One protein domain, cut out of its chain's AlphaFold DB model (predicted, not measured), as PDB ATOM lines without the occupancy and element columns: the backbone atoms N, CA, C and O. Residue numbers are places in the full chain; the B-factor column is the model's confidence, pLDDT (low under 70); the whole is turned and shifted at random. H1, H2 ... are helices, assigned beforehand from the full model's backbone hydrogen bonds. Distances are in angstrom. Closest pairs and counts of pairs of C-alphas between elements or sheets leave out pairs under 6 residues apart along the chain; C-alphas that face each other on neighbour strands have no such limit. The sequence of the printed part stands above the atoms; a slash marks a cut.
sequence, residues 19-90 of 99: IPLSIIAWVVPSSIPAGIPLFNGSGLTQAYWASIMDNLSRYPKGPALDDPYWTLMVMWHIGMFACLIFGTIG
ATOM      1  N   ILE A  19     146.150 145.162 156.464       80.88
ATOM      2  CA  ILE A  19     146.643 144.212 155.464       80.88
ATOM      3  C   ILE A  19     145.492 143.663 154.597       80.88
ATOM      4  O   ILE A  19     145.500 143.930 153.396       80.88
ATOM      5  N   PRO A  20     144.460 142.977 155.127       80.31
ATOM      6  CA  PRO A  20     143.369 142.461 154.301       80.31
ATOM      7  C   PRO A  20     142.559 143.572 153.616       80.31
ATOM      8  O   PRO A  20     142.161 143.396 152.466       80.31
ATOM      9  N   LEU A  21     142.359 144.731 154.260       84.00
ATOM     10  CA  LEU A  21     141.658 145.864 153.642       84.00
ATOM     11  C   LEU A  21     142.403 146.403 152.419       84.00
ATOM     12  O   LEU A  21     141.788 146.631 151.380       84.00
ATOM     13  N   SER A  22     143.721 146.577 152.523       82.31
ATOM     14  CA  SER A  22     144.541 147.058 151.406       82.31
ATOM     15  C   SER A  22     144.597 146.065 150.241       82.31
ATOM     16  O   SER A  22     144.582 146.486 149.084       82.31
ATOM     17  N   ILE A  23     144.582 144.755 150.522       84.12
ATOM     18  CA  ILE A  23     144.541 143.717 149.485       84.12
ATOM     19  C   ILE A  23     143.220 143.793 148.724       84.12
ATOM     20  O   ILE A  23     143.226 143.844 147.498       84.12
ATOM     21  N   ILE A  24     142.089 143.858 149.428       83.88
ATOM     22  CA  ILE A  24     140.772 143.972 148.786       83.88
ATOM     23  C   ILE A  24     140.681 145.280 147.989       83.88
ATOM     24  O   ILE A  24     140.253 145.268 146.832       83.88
ATOM     25  N   ALA A  25     141.145 146.390 148.570       84.19
ATOM     26  CA  ALA A  25     141.164 147.696 147.917       84.19
ATOM     27  C   ALA A  25     141.999 147.713 146.626       84.19
ATOM     28  O   ALA A  25     141.670 148.468 145.719       84.19
ATOM     29  N   TRP A  26     143.041 146.879 146.518       85.81
ATOM     30  CA  TRP A  26     143.848 146.745 145.302       85.81
ATOM     31  C   TRP A  26     143.272 145.732 144.302       85.81
ATOM     32  O   TRP A  26     143.286 145.977 143.094       85.81
ATOM     33  N   VAL A  27     142.723 144.606 144.768       83.50
ATOM     34  CA  VAL A  27     142.184 143.528 143.912       83.50
ATOM     35  C   VAL A  27     140.953 143.978 143.117       83.50
ATOM     36  O   VAL A  27     140.809 143.621 141.947       83.50
ATOM     37  N   VAL A  28     140.080 144.794 143.711       83.12
ATOM     38  CA  VAL A  28     138.868 145.301 143.046       83.12
ATOM     39  C   VAL A  28     139.189 146.142 141.795       83.12
ATOM     40  O   VAL A  28     138.736 145.766 140.714       83.12
ATOM     41  N   PRO A  29     139.990 147.226 141.865       80.06
ATOM     42  CA  PRO A  29     140.321 148.025 140.685       80.06
ATOM     43  C   PRO A  29     141.217 147.280 139.690       80.06
ATOM     44  O   PRO A  29     141.094 147.480 138.486       80.06
ATOM     45  N   SER A  30     142.084 146.381 140.157       77.94
ATOM     46  CA  SER A  30     142.969 145.599 139.281       77.94
ATOM     47  C   SER A  30     142.262 144.460 138.532       77.94
ATOM     48  O   SER A  30     142.843 143.875 137.616       77.94
ATOM     49  N   SER A  31     141.017 144.143 138.890       76.00
ATOM     50  CA  SER A  31     140.169 143.183 138.166       76.00
ATOM     51  C   SER A  31     139.370 143.833 137.033       76.00
ATOM     52  O   SER A  31     138.767 143.130 136.224       76.00
ATOM     53  N   ILE A  32     139.374 145.167 136.945       76.94
ATOM     54  CA  ILE A  32     138.693 145.901 135.878       76.94
ATOM     55  C   ILE A  32     139.497 145.734 134.577       76.94
ATOM     56  O   ILE A  32     140.719 145.920 134.592       76.94
ATOM     57  N   PRO A  33     138.846 145.389 133.448       66.69
ATOM     58  CA  PRO A  33     139.519 145.267 132.164       66.69
ATOM     59  C   PRO A  33     140.068 146.631 131.755       66.69
ATOM     60  O   PRO A  33     139.330 147.587 131.518       66.69
ATOM     61  N   ALA A  34     141.389 146.715 131.691       62.78
ATOM     62  CA  ALA A  34     142.086 147.909 131.270       62.78
ATOM     63  C   ALA A  34     142.558 147.685 129.827       62.78
ATOM     64  O   ALA A  34     143.142 146.647 129.521       62.78
ATOM     65  N   GLY A  35     142.297 148.640 128.929       61.16
ATOM     66  CA  GLY A  35     142.578 148.543 127.485       61.16
ATOM     67  C   GLY A  35     144.064 148.525 127.101       61.16
ATOM     68  O   GLY A  35     144.416 148.945 126.003       61.16
ATOM     69  N   ILE A  36     144.948 148.088 128.000       65.44
ATOM     70  CA  ILE A  36     146.377 147.953 127.744       65.44
ATOM     71  C   ILE A  36     146.607 146.633 126.983       65.44
ATOM     72  O   ILE A  36     146.165 145.580 127.453       65.44
ATOM     73  N   PRO A  37     147.334 146.655 125.846       60.31
ATOM     74  CA  PRO A  37     147.580 145.474 125.009       60.31
ATOM     75  C   PRO A  37     148.186 144.285 125.769       60.31
ATOM     76  O   PRO A  37     147.935 143.135 125.423       60.31
ATOM     77  N   LEU A  38     148.945 144.561 126.836       60.31
ATOM     78  CA  LEU A  38     149.604 143.559 127.675       60.31
ATOM     79  C   LEU A  38     148.636 142.632 128.422       60.31
ATOM     80  O   LEU A  38     149.022 141.523 128.775       60.31
ATOM     81  N   PHE A  39     147.396 143.061 128.675       63.25
ATOM     82  CA  PHE A  39     146.428 142.259 129.430       63.25
ATOM     83  C   PHE A  39     145.495 141.439 128.537       63.25
ATOM     84  O   PHE A  39     144.620 140.743 129.052       63.25
ATOM     85  N   ASN A  40     145.662 141.511 127.209       60.81
ATOM     86  CA  ASN A  40     144.842 140.805 126.219       60.81
ATOM     87  C   ASN A  40     143.320 140.963 126.463       60.81
ATOM     88  O   ASN A  40     142.547 140.022 126.306       60.81
ATOM     89  N   GLY A  41     142.897 142.146 126.931       61.69
ATOM     90  CA  GLY A  41     141.501 142.452 127.272       61.69
ATOM     91  C   GLY A  41     141.012 141.940 128.636       61.69
ATOM     92  O   GLY A  41     139.851 142.157 128.975       61.69
ATOM     93  N   SER A  42     141.865 141.292 129.432       65.81
ATOM     94  CA  SER A  42     141.569 140.893 130.816       65.81
ATOM     95  C   SER A  42     142.012 141.950 131.839       65.81
ATOM     96  O   SER A  42     142.733 142.892 131.510       65.81
ATOM     97  N   GLY A  43     141.555 141.839 133.091       73.06
ATOM     98  CA  GLY A  43     142.070 142.668 134.188       73.06
ATOM     99  C   GLY A  43     143.505 142.281 134.567       73.06
ATOM    100  O   GLY A  43     143.897 141.122 134.422       73.06
ATOM    101  N   LEU A  44     144.279 143.228 135.107       75.56
ATOM    102  CA  LEU A  44     145.661 143.024 135.572       75.56
ATOM    103  C   LEU A  44     145.787 141.807 136.508       75.56
ATOM    104  O   LEU A  44     146.685 140.984 136.339       75.56
ATOM    105  N   THR A  45     144.870 141.665 137.470       79.69
ATOM    106  CA  THR A  45     144.871 140.540 138.424       79.69
ATOM    107  C   THR A  45     144.541 139.213 137.751       79.69
ATOM    108  O   THR A  45     145.137 138.190 138.083       79.69
ATOM    109  N   GLN A  46     143.639 139.223 136.768       78.25
ATOM    110  CA  GLN A  46     143.268 138.022 136.023       78.25
ATOM    111  C   GLN A  46     144.424 137.540 135.132       78.25
ATOM    112  O   GLN A  46     144.745 136.352 135.146       78.25
ATOM    113  N   ALA A  47     145.081 138.455 134.413       80.56
ATOM    114  CA  ALA A  47     146.258 138.155 133.598       80.56
ATOM    115  C   ALA A  47     147.415 137.613 134.454       80.56
ATOM    116  O   ALA A  47     148.037 136.609 134.104       80.56
ATOM    117  N   TYR A  48     147.667 138.241 135.608       80.81
ATOM    118  CA  TYR A  48     148.698 137.797 136.541       80.81
ATOM    119  C   TYR A  48     148.404 136.394 137.090       80.81
ATOM    120  O   TYR A  48     149.264 135.515 137.007       80.81
ATOM    121  N   TRP A  49     147.181 136.133 137.562       79.94
ATOM    122  CA  TRP A  49     146.815 134.821 138.105       79.94
ATOM    123  C   TRP A  49     146.902 133.706 137.057       79.94
ATOM    124  O   TRP A  49     147.413 132.624 137.344       79.94
ATOM    125  N   ALA A  50     146.472 133.979 135.822       82.50
ATOM    126  CA  ALA A  50     146.614 133.041 134.713       82.50
ATOM    127  C   ALA A  50     148.092 132.723 134.418       82.50
ATOM    128  O   ALA A  50     148.447 131.553 134.278       82.50
ATOM    129  N   SER A  51     148.963 133.741 134.405       78.31
ATOM    130  CA  SER A  51     150.405 133.556 134.180       78.31
ATOM    131  C   SER A  51     151.085 132.734 135.285       78.31
ATOM    132  O   SER A  51     151.969 131.929 134.995       78.31
ATOM    133  N   ILE A  52     150.648 132.873 136.543       81.38
ATOM    134  CA  ILE A  52     151.151 132.062 137.660       81.38
ATOM    135  C   ILE A  52     150.743 130.600 137.482       81.38
ATOM    136  O   ILE A  52     151.568 129.712 137.672       81.38
ATOM    137  N   MET A  53     149.479 130.339 137.139       80.31
ATOM    138  CA  MET A  53     148.972 128.973 136.989       80.31
ATOM    139  C   MET A  53     149.645 128.230 135.828       80.31
ATOM    140  O   MET A  53     149.994 127.061 135.993       80.31
ATOM    141  N   ASP A  54     149.896 128.898 134.695       79.25
ATOM    142  CA  ASP A  54     150.624 128.284 133.572       79.25
ATOM    143  C   ASP A  54     152.067 127.933 133.963       79.25
ATOM    144  O   ASP A  54     152.516 126.802 133.766       79.25
ATOM    145  N   ASN A  55     152.769 128.859 134.623       76.56
ATOM    146  CA  ASN A  55     154.138 128.632 135.086       76.56
ATOM    147  C   ASN A  55     154.226 127.575 136.200       76.56
ATOM    148  O   ASN A  55     155.163 126.775 136.223       76.56
ATOM    149  N   LEU A  56     153.228 127.495 137.083       76.75
ATOM    150  CA  LEU A  56     153.149 126.462 138.118       76.75
ATOM    151  C   LEU A  56     152.888 125.070 137.520       76.75
ATOM    152  O   LEU A  56     153.419 124.080 138.019       76.75
ATOM    153  N   SER A  57     152.130 124.982 136.423       77.38
ATOM    154  CA  SER A  57     151.884 123.716 135.717       77.38
ATOM    155  C   SER A  57     153.128 123.153 135.006       77.38
ATOM    156  O   SER A  57     153.198 121.957 134.726       77.38
ATOM    157  N   ARG A  58     154.131 124.003 134.741       71.62
ATOM    158  CA  ARG A  58     155.391 123.671 134.048       71.62
ATOM    159  C   ARG A  58     156.582 123.469 134.988       71.62
ATOM    160  O   ARG A  58     157.713 123.291 134.526       71.62
ATOM    161  N   TYR A  59     156.343 123.448 136.297       63.78
ATOM    162  CA  TYR A  59     157.367 123.157 137.297       63.78
ATOM    163  C   TYR A  59     157.969 121.761 137.036       63.78
ATOM    164  O   TYR A  59     157.196 120.809 136.899       63.78
ATOM    165  N   PRO A  60     159.306 121.579 136.913       64.62
ATOM    166  CA  PRO A  60     160.419 122.390 137.432       64.62
ATOM    167  C   PRO A  60     161.133 123.324 136.424       64.62
ATOM    168  O   PRO A  60     162.218 123.824 136.727       64.62
ATOM    169  N   LYS A  61     160.588 123.569 135.221       67.06
ATOM    170  CA  LYS A  61     161.138 124.601 134.318       67.06
ATOM    171  C   LYS A  61     160.703 125.977 134.825       67.06
ATOM    172  O   LYS A  61     159.516 126.279 134.820       67.06
ATOM    173  N   GLY A  62     161.656 126.793 135.275       60.59
ATOM    174  CA  GLY A  62     161.378 128.168 135.693       60.59
ATOM    175  C   GLY A  62     160.833 129.028 134.539       60.59
ATOM    176  O   GLY A  62     161.159 128.743 133.380       60.59
ATOM    177  N   PRO A  63     160.023 130.061 134.843       66.19
ATOM    178  CA  PRO A  63     159.494 130.992 133.848       66.19
ATOM    179  C   PRO A  63     160.630 131.590 133.014       66.19
ATOM    180  O   PRO A  63     161.680 131.961 133.549       66.19
ATOM    181  N   ALA A  64     160.428 131.687 131.701       68.81
ATOM    182  CA  ALA A  64     161.387 132.345 130.823       68.81
ATOM    183  C   ALA A  64     161.533 133.829 131.214       68.81
ATOM    184  O   ALA A  64     160.582 134.456 131.676       68.81
ATOM    185  N   LEU A  65     162.722 134.410 131.021       66.50
ATOM    186  CA  LEU A  65     162.964 135.831 131.322       66.50
ATOM    187  C   LEU A  65     162.128 136.784 130.451       66.50
ATOM    188  O   LEU A  65     161.878 137.909 130.863       66.50
ATOM    189  N   ASP A  66     161.692 136.325 129.279       66.62
ATOM    190  CA  ASP A  66     160.881 137.089 128.322       66.62
ATOM    191  C   ASP A  66     159.364 136.902 128.540       66.62
ATOM    192  O   ASP A  66     158.538 137.425 127.795       66.62
ATOM    193  N   ASP A  67     158.971 136.115 129.549       70.00
ATOM    194  CA  ASP A  67     157.564 135.869 129.851       70.00
ATOM    195  C   ASP A  67     156.931 137.131 130.477       70.00
ATOM    196  O   ASP A  67     157.514 137.718 131.402       70.00
ATOM    197  N   PRO A  68     155.724 137.554 130.040       75.75
ATOM    198  CA  PRO A  68     154.981 138.646 130.673       75.75
ATOM    199  C   PRO A  68     154.787 138.470 132.186       75.75
ATOM    200  O   PRO A  68     154.531 139.464 132.870       75.75
ATOM    201  N   TYR A  69     154.944 137.252 132.721       77.50
ATOM    202  CA  TYR A  69     154.951 136.948 134.152       77.50
ATOM    203  C   TYR A  69     155.729 137.962 135.006       77.50
ATOM    204  O   TYR A  69     155.182 138.481 135.979       77.50
ATOM    205  N   TRP A  70     156.974 138.294 134.650       81.25
ATOM    206  CA  TRP A  70     157.816 139.180 135.468       81.25
ATOM    207  C   TRP A  70     157.269 140.607 135.530       81.25
ATOM    208  O   TRP A  70     157.178 141.208 136.602       81.25
ATOM    209  N   THR A  71     156.845 141.133 134.383       82.62
ATOM    210  CA  THR A  71     156.250 142.469 134.279       82.62
ATOM    211  C   THR A  71     154.925 142.533 135.036       82.62
ATOM    212  O   THR A  71     154.675 143.495 135.764       82.62
ATOM    213  N   LEU A  72     154.095 141.490 134.916       83.06
ATOM    214  CA  LEU A  72     152.829 141.373 135.640       83.06
ATOM    215  C   LEU A  72     153.053 141.268 137.152       83.06
ATOM    216  O   LEU A  72     152.359 141.941 137.911       83.06
ATOM    217  N   MET A  73     154.057 140.502 137.588       83.44
ATOM    218  CA  MET A  73     154.435 140.380 138.994       83.44
ATOM    219  C   MET A  73     154.836 141.741 139.567       83.44
ATOM    220  O   MET A  73     154.272 142.168 140.574       83.44
ATOM    221  N   VAL A  74     155.776 142.444 138.935       85.31
ATOM    222  CA  VAL A  74     156.265 143.733 139.442       85.31
ATOM    223  C   VAL A  74     155.143 144.774 139.454       85.31
ATOM    224  O   VAL A  74     154.934 145.434 140.470       85.31
ATOM    225  N   MET A  75     154.362 144.876 138.374       86.12
ATOM    226  CA  MET A  75     153.245 145.823 138.276       86.12
ATOM    227  C   MET A  75     152.182 145.575 139.354       86.12
ATOM    228  O   MET A  75     151.725 146.513 140.010       86.12
ATOM    229  N   TRP A  76     151.795 144.312 139.559       86.06
ATOM    230  CA  TRP A  76     150.769 143.958 140.535       86.06
ATOM    231  C   TRP A  76     151.224 144.233 141.975       86.06
ATOM    232  O   TRP A  76     150.451 144.772 142.768       86.06
ATOM    233  N   HIS A  77     152.485 143.938 142.310       86.50
ATOM    234  CA  HIS A  77     153.011 144.156 143.661       86.50
ATOM    235  C   HIS A  77     153.299 145.624 143.975       86.50
ATOM    236  O   HIS A  77     153.064 146.041 145.104       86.50
ATOM    237  N   ILE A  78     153.765 146.430 143.013       88.44
ATOM    238  CA  ILE A  78     153.994 147.867 143.252       88.44
ATOM    239  C   ILE A  78     152.699 148.548 143.704       88.44
ATOM    240  O   ILE A  78     152.704 149.301 144.677       88.44
ATOM    241  N   GLY A  79     151.578 148.248 143.043       85.31
ATOM    242  CA  GLY A  79     150.287 148.800 143.441       85.31
ATOM    243  C   GLY A  79     149.785 148.271 144.785       85.31
ATOM    244  O   GLY A  79     149.310 149.051 145.609       85.31
ATOM    245  N   MET A  80     149.980 146.979 145.069       86.56
ATOM    246  CA  MET A  80     149.648 146.398 146.375       86.56
ATOM    247  C   MET A  80     150.451 147.055 147.512       86.56
ATOM    248  O   MET A  80     149.881 147.433 148.537       86.56
ATOM    249  N   PHE A  81     151.760 147.245 147.328       87.31
ATOM    250  CA  PHE A  81     152.612 147.907 148.317       87.31
ATOM    251  C   PHE A  81     152.247 149.381 148.493       87.31
ATOM    252  O   PHE A  81     152.214 149.861 149.624       87.31
ATOM    253  N   ALA A  82     151.894 150.086 147.416       87.00
ATOM    254  CA  ALA A  82     151.383 151.449 147.518       87.00
ATOM    255  C   ALA A  82     150.090 151.505 148.353       87.00
ATOM    256  O   ALA A  82     149.987 152.323 149.266       87.00
ATOM    257  N   CYS A  83     149.133 150.598 148.117       86.00
ATOM    258  CA  CYS A  83     147.903 150.506 148.910       86.00
ATOM    259  C   CYS A  83     148.162 150.176 150.390       86.00
ATOM    260  O   CYS A  83     147.485 150.727 151.256       86.00
ATOM    261  N   LEU A  84     149.149 149.332 150.703       86.31
ATOM    262  CA  LEU A  84     149.565 149.043 152.083       86.31
ATOM    263  C   LEU A  84     150.160 150.277 152.776       86.31
ATOM    264  O   LEU A  84     149.805 150.593 153.915       86.31
ATOM    265  N   ILE A  85     151.033 151.009 152.082       86.44
ATOM    266  CA  ILE A  85     151.651 152.230 152.611       86.44
ATOM    267  C   ILE A  85     150.575 153.295 152.857       86.44
ATOM    268  O   ILE A  85     150.485 153.845 153.952       86.44
ATOM    269  N   PHE A  86     149.688 153.540 151.892       83.88
ATOM    270  CA  PHE A  86     148.595 154.495 152.083       83.88
ATOM    271  C   PHE A  86     147.580 154.040 153.136       83.88
ATOM    272  O   PHE A  86     147.078 154.873 153.887       83.88
ATOM    273  N   GLY A  87     147.316 152.737 153.254       83.06
ATOM    274  CA  GLY A  87     146.437 152.180 154.282       83.06
ATOM    275  C   GLY A  87     146.968 152.410 155.697       83.06
ATOM    276  O   GLY A  87     146.226 152.848 156.576       83.06
ATOM    277  N   THR A  88     148.266 152.179 155.914       78.62
ATOM    278  CA  THR A  88     148.906 152.404 157.224       78.62
ATOM    279  C   THR A  88     148.976 153.889 157.575       78.62
ATOM    280  O   THR A  88     148.727 154.258 158.725       78.62
ATOM    281  N   ILE A  89     149.239 154.759 156.597       82.00
ATOM    282  CA  ILE A  89     149.218 156.215 156.791       82.00
ATOM    283  C   ILE A  89     147.796 156.706 157.098       82.00
ATOM    284  O   ILE A  89     147.605 157.453 158.056       82.00
ATOM    285  N   GLY A  90     146.792 156.270 156.334       75.75
ATOM    286  CA  GLY A  90     145.398 156.687 156.505       75.75
ATOM    287  C   GLY A  90     144.797 156.251 157.843       75.75
ATOM    288  O   GLY A  90     144.167 157.056 158.526       75.75
TER     289      GLY A  90
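What this domain is: This is residues 19 to 90 of the 99 residues of the protein "Hypothetical protein" of Rhodosorus marinus (UniProt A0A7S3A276). The long helix H3 crosses over two shorter helices, H1 and H2, which make an L in one layer, the end of H1 near the start of H2; the first part of H3 packs on H2 and its later part on H1. The long loop of residues 31 to 43 lies at the corner of the L, and residues 56 to 62 stick out at the far end of H2. The printed part has 72 residues with three named helices, H1, H2 and H3 in that order, and no named strand: all helix. It is only just compact, close to loose, with a radius of gyration of the C-alphas of 13.4 A, and its outline, 42 by 28 by 17 A, is only just elongated.

Where its parts are: Find C-alpha 19 at (146.643, 144.212, 155.464); from there H1 runs through residues 19 to 30, 16.7 A from first to last C-alpha. Look next at C-alpha 44, at (145.661, 143.024, 135.572), where H2 begins; it holds residues 44 to 57 and measures 20.3 A. H3, residues 68 to 90, runs 32.9 A to C-alpha 90 at (145.398, 156.687, 156.505).

How they stand to each other: H1 and H2 only just touch, with 3 pairs of C-alphas within 8 A, through residues 27 to 30 and 44 to 45 alone; the closest C-alphas, of Ser 30 and Leu 44, are 5.3 A apart. Their lines stand about perpendicular, at 78 degrees. H2 touches H3 at its residues 68 to 76 alone, closest at the C-alphas of Tyr 48 and Leu 72, 5.5 A, at a steep tilt of 52 degrees, opposite ways. H1 touches H3 at its residues 79 to 87 alone, closest at the C-alphas of Ser 22 and Cys 83, 5.4 A, at a steep tilt of 51 degrees, opposite ways. In H2 and H3 every O i to N i+4 pair is within hydrogen-bond range; in H1, 7 of 8 are.

The domain as a whole: The C-alphas farthest apart, of Lys 61 and Gly 90, are 42.1 A apart. The printed part has no cut; the link from H1 to H2 is long, that from H2 to H3 short. The mean pLDDT of the printed part is 77.0, and residues 33 to 42 and 59 to 66 are under 70.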